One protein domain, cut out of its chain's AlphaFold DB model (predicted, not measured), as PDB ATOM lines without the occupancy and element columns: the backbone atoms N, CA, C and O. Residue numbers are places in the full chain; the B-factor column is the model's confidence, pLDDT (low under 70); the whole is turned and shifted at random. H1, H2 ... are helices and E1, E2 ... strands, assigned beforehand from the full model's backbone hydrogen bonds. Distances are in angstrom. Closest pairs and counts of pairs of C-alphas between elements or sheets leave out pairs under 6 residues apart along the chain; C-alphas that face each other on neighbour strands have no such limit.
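This is residues 3 to 74 of the 74 residues of an uncharacterized protein of Geosporobacter ferrireducens (UniProt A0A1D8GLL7). A small antiparallel sheet of three strands, E2, E3 and E4, has the longest helix, H3, running slantwise over one face, with H4 beside one end of H3; a small head made of H1 and H2 is set away from this body at one end of the long axis. E1 and the paired residues 3 to 4 lie between head and body. The printed part has 72 residues, with four named helices and four named strands in the order H1, H2, E1, H3, H4, E2, E3, E4; the sheet's order is E2, E3, E4, and the class is mixed, helices and strands. The whole is only just compact, close to loose, with a radius of gyration of the C-alphas of 13.3 A, and elongated, spanning 39 by 24 by 22 A.

Begin with the sheet: find C-alpha 50 at (-27.904, -50.950, 27.261), where E2, residues 50 to 55, starts its 14.0 A. E3, residues 59 to 64, covers 16.3 A, and E4, residues 69 to 73, runs 13.3 A to C-alpha 73 at (-17.701, -53.171, 12.698). H3, residues 24 to 35, is 15.9 A long, and H4, residues 43 to 49, is 10.0 A. E1, residues 21 to 23, spans 6.6 A. Look for H1, residues 6 to 11, from C-alpha 6 at (-24.853, -32.104, 19.426), 8.4 A long; H2, residues 13 to 16, measures 5.4 A.

The sheet is a meander, each strand the antiparallel neighbour of the one before, made of the hairpins E2 and E3, and E3 and E4. Between E2 and E3, at 165 degrees, look at N 54 and O 61, 2.8 A apart and within hydrogen-bond range. Between E3 and E4, at 162 degrees, N 60 and O 72 are within that range at 2.8 A. H3 is on the sheet at a height of 10.1 A, over E3, and runs slantwise at 55 degrees to E3 on the local plane. H4 only grazes the sheet with residues 46 to 49. H3 touches H4 with residues 31 to 35 alone, the same way at a steep tilt of 48 degrees; their closest C-alphas, Val 35 and Ile 46, are 7.0 A apart. E1 pairs with no named strand, but residues 3 to 4 pair with its residues 21 to 22, antiparallel. H1 and H2 touch only at the corner, with the C-alphas of Arg 8 and Cys 16 closest at 5.3 A; both helices are apart from H3, H4 and the sheet's strands. In H1, H3 and H4 every O i to N i+4 pair is within hydrogen-bond range; H2 is too short for such a pair.

The two C-alphas farthest apart, those of Asp 14 and Asn 38, are 40.0 A apart. The printed part has no cut and no long link; the link from H3 to H4, with 7 residues, is short, and the others are tight. The mean pLDDT of the printed part is 93.6, and no printed residue is under 70.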
ATOM      1  N   TRP A   3     -29.506 -39.071  13.490       91.06
ATOM      2  CA  TRP A   3     -28.832 -38.603  14.690       91.06
ATOM      3  C   TRP A   3     -27.498 -37.976  14.298       91.06
ATOM      4  O   TRP A   3     -26.779 -38.449  13.411       91.06
ATOM      5  N   ARG A   4     -27.178 -36.853  14.934       90.69
ATOM      6  CA  ARG A   4     -25.934 -36.114  14.718       90.69
ATOM      7  C   ARG A   4     -25.402 -35.680  16.069       90.69
ATOM      8  O   ARG A   4     -26.177 -35.439  16.986       90.69
ATOM      9  N   CYS A   5     -24.083 -35.560  16.160       91.94
ATOM     10  CA  CYS A   5     -23.445 -35.004  17.344       91.94
ATOM     11  C   CYS A   5     -24.014 -33.613  17.652       91.94
ATOM     12  O   CYS A   5     -24.110 -32.769  16.758       91.94
ATOM     13  N   GLU A   6     -24.345 -33.379  18.919       93.75
ATOM     14  CA  GLU A   6     -24.853 -32.104  19.426       93.75
ATOM     15  C   GLU A   6     -23.906 -30.945  19.084       93.75
ATOM     16  O   GLU A   6     -24.314 -30.000  18.416       93.75
ATOM     17  N   THR A   7     -22.606 -31.085  19.371       93.12
ATOM     18  CA  THR A   7     -21.581 -30.086  19.020       93.12
ATOM     19  C   THR A   7     -21.591 -29.731  17.533       93.12
ATOM     20  O   THR A   7     -21.385 -28.574  17.174       93.12
ATOM     21  N   ARG A   8     -21.841 -30.708  16.647       92.56
ATOM     22  CA  ARG A   8     -21.939 -30.461  15.200       92.56
ATOM     23  C   ARG A   8     -23.200 -29.680  14.834       92.56
ATOM     24  O   ARG A   8     -23.152 -28.890  13.892       92.56
ATOM     25  N   ILE A   9     -24.315 -29.929  15.518       91.88
ATOM     26  CA  ILE A   9     -25.567 -29.189  15.314       91.88
ATOM     27  C   ILE A   9     -25.392 -27.743  15.788       91.88
ATOM     28  O   ILE A   9     -25.750 -26.826  15.057       91.88
ATOM     29  N   GLU A  10     -24.802 -27.543  16.966       95.94
ATOM     30  CA  GLU A  10     -24.665 -26.219  17.580       95.94
ATOM     31  C   GLU A  10     -23.565 -25.361  16.945       95.94
ATOM     32  O   GLU A  10     -23.775 -24.187  16.650       95.94
ATOM     33  N   LYS A  11     -22.370 -25.933  16.756       94.69
ATOM     34  CA  LYS A  11     -21.150 -25.193  16.378       94.69
ATOM     35  C   LYS A  11     -20.710 -25.448  14.938       94.69
ATOM     36  O   LYS A  11     -19.700 -24.905  14.496       94.69
ATOM     37  N   GLY A  12     -21.458 -26.263  14.199       91.12
ATOM     38  CA  GLY A  12     -21.158 -26.629  12.820       91.12
ATOM     39  C   GLY A  12     -20.219 -27.832  12.686       91.12
ATOM     40  O   GLY A  12     -19.638 -28.339  13.648       91.12
ATOM     41  N   LYS A  13     -20.080 -28.316  11.447       86.75
ATOM     42  CA  LYS A  13     -19.318 -29.534  11.127       86.75
ATOM     43  C   LYS A  13     -17.843 -29.423  11.510       86.75
ATOM     44  O   LYS A  13     -17.297 -30.404  11.999       86.75
ATOM     45  N   ASP A  14     -17.225 -28.260  11.346       91.31
ATOM     46  CA  ASP A  14     -15.787 -28.090  11.589       91.31
ATOM     47  C   ASP A  14     -15.418 -28.243  13.072       91.31
ATOM     48  O   ASP A  14     -14.341 -28.739  13.394       91.31
ATOM     49  N   ALA A  15     -16.345 -27.926  13.984       91.75
ATOM     50  CA  ALA A  15     -16.165 -28.118  15.423       91.75
ATOM     51  C   ALA A  15     -16.212 -29.598  15.854       91.75
ATOM     52  O   ALA A  15     -15.754 -29.942  16.942       91.75
ATOM     53  N   CYS A  16     -16.769 -30.484  15.021       90.00
ATOM     54  CA  CYS A  16     -16.800 -31.924  15.264       90.00
ATOM     55  C   CYS A  16     -16.740 -32.701  13.938       90.00
ATOM     56  O   CYS A  16     -17.672 -33.419  13.559       90.00
ATOM     57  N   ALA A  17     -15.628 -32.530  13.215       85.19
ATOM     58  CA  ALA A  17     -15.475 -32.997  11.834       85.19
ATOM     59  C   ALA A  17     -15.589 -34.521  11.673       85.19
ATOM     60  O   ALA A  17     -16.047 -34.996  10.635       85.19
ATOM     61  N   ASN A  18     -15.230 -35.269  12.719       85.12
ATOM     62  CA  ASN A  18     -15.269 -36.731  12.742       85.12
ATOM     63  C   ASN A  18     -16.603 -37.299  13.246       85.12
ATOM     64  O   ASN A  18     -16.714 -38.507  13.413       85.12
ATOM     65  N   SER A  19     -17.613 -36.466  13.529       86.81
ATOM     66  CA  SER A  19     -18.917 -36.986  13.954       86.81
ATOM     67  C   SER A  19     -19.699 -37.562  12.765       86.81
ATOM     68  O   SER A  19     -20.051 -36.816  11.835       86.81
ATOM     69  N   PRO A  20     -20.034 -38.866  12.781       87.44
ATOM     70  CA  PRO A  20     -20.861 -39.443  11.737       87.44
ATOM     71  C   PRO A  20     -22.294 -38.902  11.813       87.44
ATOM     72  O   PRO A  20     -22.752 -38.366  12.826       87.44
ATOM     73  N   THR A  21     -23.013 -39.016  10.700       89.62
ATOM     74  CA  THR A  21     -24.476 -38.933  10.705       89.62
ATOM     75  C   THR A  21     -24.998 -40.353  10.776       89.62
ATOM     76  O   THR A  21     -24.661 -41.164   9.921       89.62
ATOM     77  N   LEU A  22     -25.782 -40.637  11.805       91.12
ATOM     78  CA  LEU A  22     -26.328 -41.958  12.067       91.12
ATOM     79  C   LEU A  22     -27.761 -42.011  11.572       91.12
ATOM     80  O   LEU A  22     -28.563 -41.127  11.873       91.12
ATOM     81  N   ASP A  23     -28.069 -43.047  10.812       92.81
ATOM     82  CA  ASP A  23     -29.437 -43.345  10.433       92.81
ATOM     83  C   ASP A  23     -30.132 -44.102  11.574       92.81
ATOM     84  O   ASP A  23     -29.576 -45.045  12.139       92.81
ATOM     85  N   GLU A  24     -31.329 -43.650  11.947       93.75
ATOM     86  CA  GLU A  24     -32.074 -44.233  13.067       93.75
ATOM     87  C   GLU A  24     -32.492 -45.684  12.792       93.75
ATOM     88  O   GLU A  24     -32.444 -46.517  13.694       93.75
ATOM     89  N   GLU A  25     -32.866 -46.008  11.552       95.25
ATOM     90  CA  GLU A  25     -33.273 -47.369  11.192       95.25
ATOM     91  C   GLU A  25     -32.069 -48.310  11.202       95.25
ATOM     92  O   GLU A  25     -32.158 -49.434  11.701       95.25
ATOM     93  N   TRP A  26     -30.912 -47.833  10.734       92.62
ATOM     94  CA  TRP A  26     -29.665 -48.585  10.822       92.62
ATOM     95  C   TRP A  26     -29.298 -48.927  12.271       92.62
ATOM     96  O   TRP A  26     -29.061 -50.099  12.569       92.62
ATOM     97  N   ILE A  27     -29.292 -47.952  13.192       92.62
ATOM     98  CA  ILE A  27     -28.911 -48.239  14.587       92.62
ATOM     99  C   ILE A  27     -29.943 -49.134  15.281       92.62
ATOM    100  O   ILE A  27     -29.560 -50.029  16.031       92.62
ATOM    101  N   LYS A  28     -31.241 -48.966  14.989       95.44
ATOM    102  CA  LYS A  28     -32.295 -49.859  15.495       95.44
ATOM    103  C   LYS A  28     -32.089 -51.293  15.024       95.44
ATOM    104  O   LYS A  28     -32.186 -52.207  15.840       95.44
ATOM    105  N   LYS A  29     -31.753 -51.494  13.747       95.31
ATOM    106  CA  LYS A  29     -31.442 -52.820  13.201       95.31
ATOM    107  C   LYS A  29     -30.240 -53.450  13.908       95.31
ATOM    108  O   LYS A  29     -30.345 -54.576  14.381       95.31
ATOM    109  N   VAL A  30     -29.140 -52.707  14.036       93.94
ATOM    110  CA  VAL A  30     -27.921 -53.174  14.718       93.94
ATOM    111  C   VAL A  30     -28.206 -53.564  16.173       93.94
ATOM    112  O   VAL A  30     -27.761 -54.615  16.636       93.94
ATOM    113  N   LEU A  31     -28.976 -52.742  16.892       95.81
ATOM    114  CA  LEU A  31     -29.388 -53.025  18.267       95.81
ATOM    115  C   LEU A  31     -30.309 -54.246  18.357       95.81
ATOM    116  O   LEU A  31     -30.116 -55.075  19.240       95.81
ATOM    117  N   GLY A  32     -31.266 -54.383  17.437       96.88
ATOM    118  CA  GLY A  32     -32.138 -55.553  17.356       96.88
ATOM    119  C   GLY A  32     -31.342 -56.842  17.165       96.88
ATOM    120  O   GLY A  32     -31.507 -57.777  17.939       96.88
ATOM    121  N   GLU A  33     -30.424 -56.867  16.198       95.62
ATOM    122  CA  GLU A  33     -29.600 -58.044  15.885       95.62
ATOM    123  C   GLU A  33     -28.599 -58.398  16.998       95.62
ATOM    124  O   GLU A  33     -28.262 -59.569  17.165       95.62
ATOM    125  N   THR A  34     -28.116 -57.407  17.758       95.06
ATOM    126  CA  THR A  34     -27.052 -57.618  18.758       95.06
ATOM    127  C   THR A  34     -27.582 -57.833  20.176       95.06
ATOM    128  O   THR A  34     -26.989 -58.590  20.941       95.06
ATOM    129  N   VAL A  35     -28.670 -57.154  20.555       96.06
ATOM    130  CA  VAL A  35     -29.144 -57.074  21.950       96.06
ATOM    131  C   VAL A  35     -30.456 -57.832  22.166       96.06
ATOM    132  O   VAL A  35     -30.691 -58.371  23.255       96.06
ATOM    133  N   CYS A  36     -31.330 -57.862  21.158       96.31
ATOM    134  CA  CYS A  36     -32.662 -58.446  21.264       96.31
ATOM    135  C   CYS A  36     -32.654 -59.911  20.797       96.31
ATOM    136  O   CYS A  36     -32.176 -60.240  19.718       96.31
ATOM    137  N   GLU A  37     -33.233 -60.809  21.596       90.00
ATOM    138  CA  GLU A  37     -33.206 -62.262  21.338       90.00
ATOM    139  C   GLU A  37     -33.923 -62.671  20.041       90.00
ATOM    140  O   GLU A  37     -33.587 -63.681  19.429       90.00
ATOM    141  N   ASN A  38     -34.903 -61.881  19.605       91.06
ATOM    142  CA  ASN A  38     -35.666 -62.097  18.375       91.06
ATOM    143  C   ASN A  38     -35.043 -61.412  17.141       91.06
ATOM    144  O   ASN A  38     -35.631 -61.476  16.061       91.06
ATOM    145  N   GLY A  39     -33.904 -60.726  17.294       92.75
ATOM    146  CA  GLY A  39     -33.261 -59.952  16.229       92.75
ATOM    147  C   GLY A  39     -34.007 -58.674  15.821       92.75
ATOM    148  O   GLY A  39     -33.552 -57.956  14.932       92.75
ATOM    149  N   ALA A  40     -35.149 -58.373  16.442       96.31
ATOM    150  CA  ALA A  40     -35.957 -57.195  16.160       96.31
ATOM    151  C   ALA A  40     -35.780 -56.161  17.274       96.31
ATOM    152  O   ALA A  40     -35.701 -56.505  18.449       96.31
ATOM    153  N   TYR A  41     -35.733 -54.881  16.909       97.12
ATOM    154  CA  TYR A  41     -35.586 -53.803  17.882       97.12
ATOM    155  C   TYR A  41     -36.748 -53.791  18.889       97.12
ATOM    156  O   TYR A  41     -37.903 -53.604  18.504       97.12
ATOM    157  N   ASP A  42     -36.423 -53.931  20.174       97.62
ATOM    158  CA  ASP A  42     -37.350 -53.792  21.298       97.62
ATOM    159  C   ASP A  42     -36.819 -52.732  22.271       97.62
ATOM    160  O   ASP A  42     -35.845 -52.950  22.994       97.62
ATOM    161  N   GLU A  43     -37.476 -51.570  22.295       96.38
ATOM    162  CA  GLU A  43     -37.078 -50.427  23.121       96.38
ATOM    163  C   GLU A  43     -37.024 -50.768  24.617       96.38
ATOM    164  O   GLU A  43     -36.145 -50.274  25.327       96.38
ATOM    165  N   SER A  44     -37.917 -51.637  25.105       97.69
ATOM    166  CA  SER A  44     -37.932 -52.033  26.513       97.69
ATOM    167  C   SER A  44     -36.684 -52.836  26.864       97.69
ATOM    168  O   SER A  44     -36.079 -52.593  27.908       97.69
ATOM    169  N   VAL A  45     -36.269 -53.749  25.981       97.56
ATOM    170  CA  VAL A  45     -35.039 -54.536  26.149       97.56
ATOM    171  C   VAL A  45     -33.804 -53.643  26.058       97.56
ATOM    172  O   VAL A  45     -32.909 -53.763  26.895       97.56
ATOM    173  N   ILE A  46     -33.754 -52.720  25.091       97.38
ATOM    174  CA  ILE A  46     -32.620 -51.792  24.959       97.38
ATOM    175  C   ILE A  46     -32.486 -50.933  26.214       97.38
ATOM    176  O   ILE A  46     -31.394 -50.839  26.770       97.38
ATOM    177  N   ARG A  47     -33.587 -50.358  26.705       97.19
ATOM    178  CA  ARG A  47     -33.572 -49.525  27.912       97.19
ATOM    179  C   ARG A  47     -33.202 -50.311  29.165       97.19
ATOM    180  O   ARG A  47     -32.661 -49.726  30.101       97.19
ATOM    181  N   ASP A  48     -33.511 -51.601  29.214       97.75
ATOM    182  CA  ASP A  48     -33.137 -52.473  30.323       97.75
ATOM    183  C   ASP A  48     -31.642 -52.822  30.290       97.75
ATOM    184  O   ASP A  48     -30.955 -52.608  31.290       97.75
ATOM    185  N   LYS A  49     -31.123 -53.252  29.131       97.62
ATOM    186  CA  LYS A  49     -29.783 -53.848  28.996       97.62
ATOM    187  C   LYS A  49     -28.664 -52.865  28.639       97.62
ATOM    188  O   LYS A  49     -27.536 -53.057  29.091       97.62
ATOM    189  N   VAL A  50     -28.932 -51.853  27.814       97.75
ATOM    190  CA  VAL A  50     -27.904 -50.950  27.261       97.75
ATOM    191  C   VAL A  50     -27.726 -49.731  28.164       97.75
ATOM    192  O   VAL A  50     -28.704 -49.128  28.605       97.75
ATOM    193  N   ASP A  51     -26.472 -49.376  28.432       97.88
ATOM    194  CA  ASP A  51     -26.095 -48.170  29.174       97.88
ATOM    195  C   ASP A  51     -25.748 -47.025  28.214       97.88
ATOM    196  O   ASP A  51     -26.423 -45.998  28.166       97.88
ATOM    197  N   ILE A  52     -24.736 -47.235  27.368       96.31
ATOM    198  CA  ILE A  52     -24.271 -46.235  26.405       96.31
ATOM    199  C   ILE A  52     -23.857 -46.887  25.086       96.31
ATOM    200  O   ILE A  52     -23.312 -47.988  25.052       96.31
ATOM    201  N   ILE A  53     -24.094 -46.176  23.985       95.06
ATOM    202  CA  ILE A  53     -23.624 -46.554  22.653       95.06
ATOM    203  C   ILE A  53     -22.577 -45.532  22.221       95.06
ATOM    204  O   ILE A  53     -22.866 -44.340  22.111       95.06
ATOM    205  N   GLN A  54     -21.360 -45.997  21.962       93.94
ATOM    206  CA  GLN A  54     -20.272 -45.173  21.449       93.94
ATOM    207  C   GLN A  54     -20.091 -45.434  19.961       93.94
ATOM    208  O   GLN A  54     -19.968 -46.581  19.533       93.94
ATOM    209  N   ILE A  55     -20.041 -44.366  19.176       91.50
ATOM    210  CA  ILE A  55     -19.987 -44.438  17.719       91.50
ATOM    211  C   ILE A  55     -18.660 -43.857  17.241       91.50
ATOM    212  O   ILE A  55     -18.306 -42.727  17.578       91.50
ATOM    213  N   PHE A  56     -17.959 -44.619  16.409       88.81
ATOM    214  CA  PHE A  56     -16.712 -44.235  15.759       88.81
ATOM    215  C   PHE A  56     -16.865 -44.329  14.237       88.81
ATOM    216  O   PHE A  56     -17.871 -44.816  13.725       88.81
ATOM    217  N   ASN A  57     -15.853 -43.873  13.496       86.00
ATOM    218  CA  ASN A  57     -15.907 -43.832  12.031       86.00
ATOM    219  C   ASN A  57     -16.111 -45.203  11.361       86.00
ATOM    220  O   ASN A  57     -16.681 -45.241  10.279       86.00
ATOM    221  N   SER A  58     -15.628 -46.293  11.963       89.56
ATOM    222  CA  SER A  58     -15.633 -47.645  11.367       89.56
ATOM    223  C   SER A  58     -16.126 -48.747  12.309       89.56
ATOM    224  O   SER A  58     -16.032 -49.938  12.015       89.56
ATOM    225  N   TYR A  59     -16.562 -48.369  13.508       92.19
ATOM    226  CA  TYR A  59     -17.110 -49.314  14.467       92.19
ATOM    227  C   TYR A  59     -17.964 -48.601  15.509       92.19
ATOM    228  O   TYR A  59     -17.912 -47.383  15.676       92.19
ATOM    229  N   SER A  60     -18.745 -49.380  16.241       93.62
ATOM    230  CA  SER A  60     -19.487 -48.938  17.415       93.62
ATOM    231  C   SER A  60     -19.233 -49.879  18.581       93.62
ATOM    232  O   SER A  60     -18.895 -51.048  18.385       93.62
ATOM    233  N   ILE A  61     -19.366 -49.348  19.790       97.00
ATOM    234  CA  ILE A  61     -19.310 -50.109  21.034       97.00
ATOM    235  C   ILE A  61     -20.654 -49.935  21.731       97.00
ATOM    236  O   ILE A  61     -21.064 -48.809  22.011       97.00
ATOM    237  N   ILE A  62     -21.328 -51.046  22.004       97.25
ATOM    238  CA  ILE A  62     -22.495 -51.090  22.883       97.25
ATOM    239  C   ILE A  62     -21.983 -51.489  24.261       97.25
ATOM    240  O   ILE A  62     -21.466 -52.595  24.420       97.25
ATOM    241  N   CYS A  63     -22.109 -50.593  25.234       97.81
ATOM    242  CA  CYS A  63     -21.832 -50.885  26.632       97.81
ATOM    243  C   CYS A  63     -23.135 -51.289  27.317       97.81
ATOM    244  O   CYS A  63     -24.122 -50.545  27.290       97.81
ATOM    245  N   TYR A  64     -23.134 -52.464  27.930       97.44
ATOM    246  CA  TYR A  64     -24.261 -52.977  28.690       97.44
ATOM    247  C   TYR A  64     -24.161 -52.551  30.156       97.44
ATOM    248  O   TYR A  64     -23.074 -52.297  30.679       97.44
ATOM    249  N   LYS A  65     -25.298 -52.510  30.854       97.56
ATOM    250  CA  LYS A  65     -25.339 -52.152  32.283       97.56
ATOM    251  C   LYS A  65     -24.651 -53.165  33.198       97.56
ATOM    252  O   LYS A  65     -24.335 -52.838  34.334       97.56
ATOM    253  N   ASN A  66     -24.436 -54.388  32.721       95.69
ATOM    254  CA  ASN A  66     -23.673 -55.428  33.413       95.69
ATOM    255  C   ASN A  66     -22.156 -55.332  33.144       95.69
ATOM    256  O   ASN A  66     -21.447 -56.304  33.378       95.69
ATOM    257  N   GLU A  67     -21.675 -54.192  32.634       93.81
ATOM    258  CA  GLU A  67     -20.269 -53.906  32.300       93.81
ATOM    259  C   GLU A  67     -19.707 -54.679  31.092       93.81
ATOM    260  O   GLU A  67     -18.565 -54.446  30.684       93.81
ATOM    261  N   GLU A  68     -20.501 -55.543  30.452       96.25
ATOM    262  CA  GLU A  68     -20.116 -56.185  29.196       96.25
ATOM    263  C   GLU A  68     -20.101 -55.179  28.036       96.25
ATOM    264  O   GLU A  68     -20.752 -54.129  28.061       96.25
ATOM    265  N   GLN A  69     -19.360 -55.510  26.976       96.94
ATOM    266  CA  GLN A  69     -19.273 -54.682  25.777       96.94
ATOM    267  C   GLN A  69     -19.347 -55.531  24.513       96.94
ATOM    268  O   GLN A  69     -18.678 -56.558  24.399       96.94
ATOM    269  N   ALA A  70     -20.105 -55.055  23.527       96.25
ATOM    270  CA  ALA A  70     -20.109 -55.605  22.176       96.25
ATOM    271  C   ALA A  70     -19.524 -54.587  21.196       96.25
ATOM    272  O   ALA A  70     -19.949 -53.431  21.155       96.25
ATOM    273  N   LYS A  71     -18.556 -55.025  20.386       96.88
ATOM    274  CA  LYS A  71     -17.961 -54.214  19.320       96.88
ATOM    275  C   LYS A  71     -18.502 -54.648  17.965       96.88
ATOM    276  O   LYS A  71     -18.407 -55.818  17.608       96.88
ATOM    277  N   ILE A  72     -19.007 -53.685  17.206       94.00
ATOM    278  CA  ILE A  72     -19.653 -53.905  15.911       94.00
ATOM    279  C   ILE A  72     -18.886 -53.116  14.862       94.00
ATOM    280  O   ILE A  72     -18.685 -51.916  15.032       94.00
ATOM    281  N   PHE A  73     -18.444 -53.783  13.801       91.31
ATOM    282  CA  PHE A  73     -17.701 -53.171  12.698       91.31
ATOM    283  C   PHE A  73     -18.630 -52.905  11.511       91.31
ATOM    284  O   PHE A  73     -19.531 -53.706  11.254       91.31
ATOM    285  N   PHE A  74     -18.395 -51.805  10.796       84.44
ATOM    286  CA  PHE A  74     -19.114 -51.416   9.578       84.44
ATOM    287  C   PHE A  74     -18.233 -50.559   8.667       84.44
ATOM    288  O   PHE A  74     -17.307 -49.890   9.185       84.44
TER     289      PHE A  74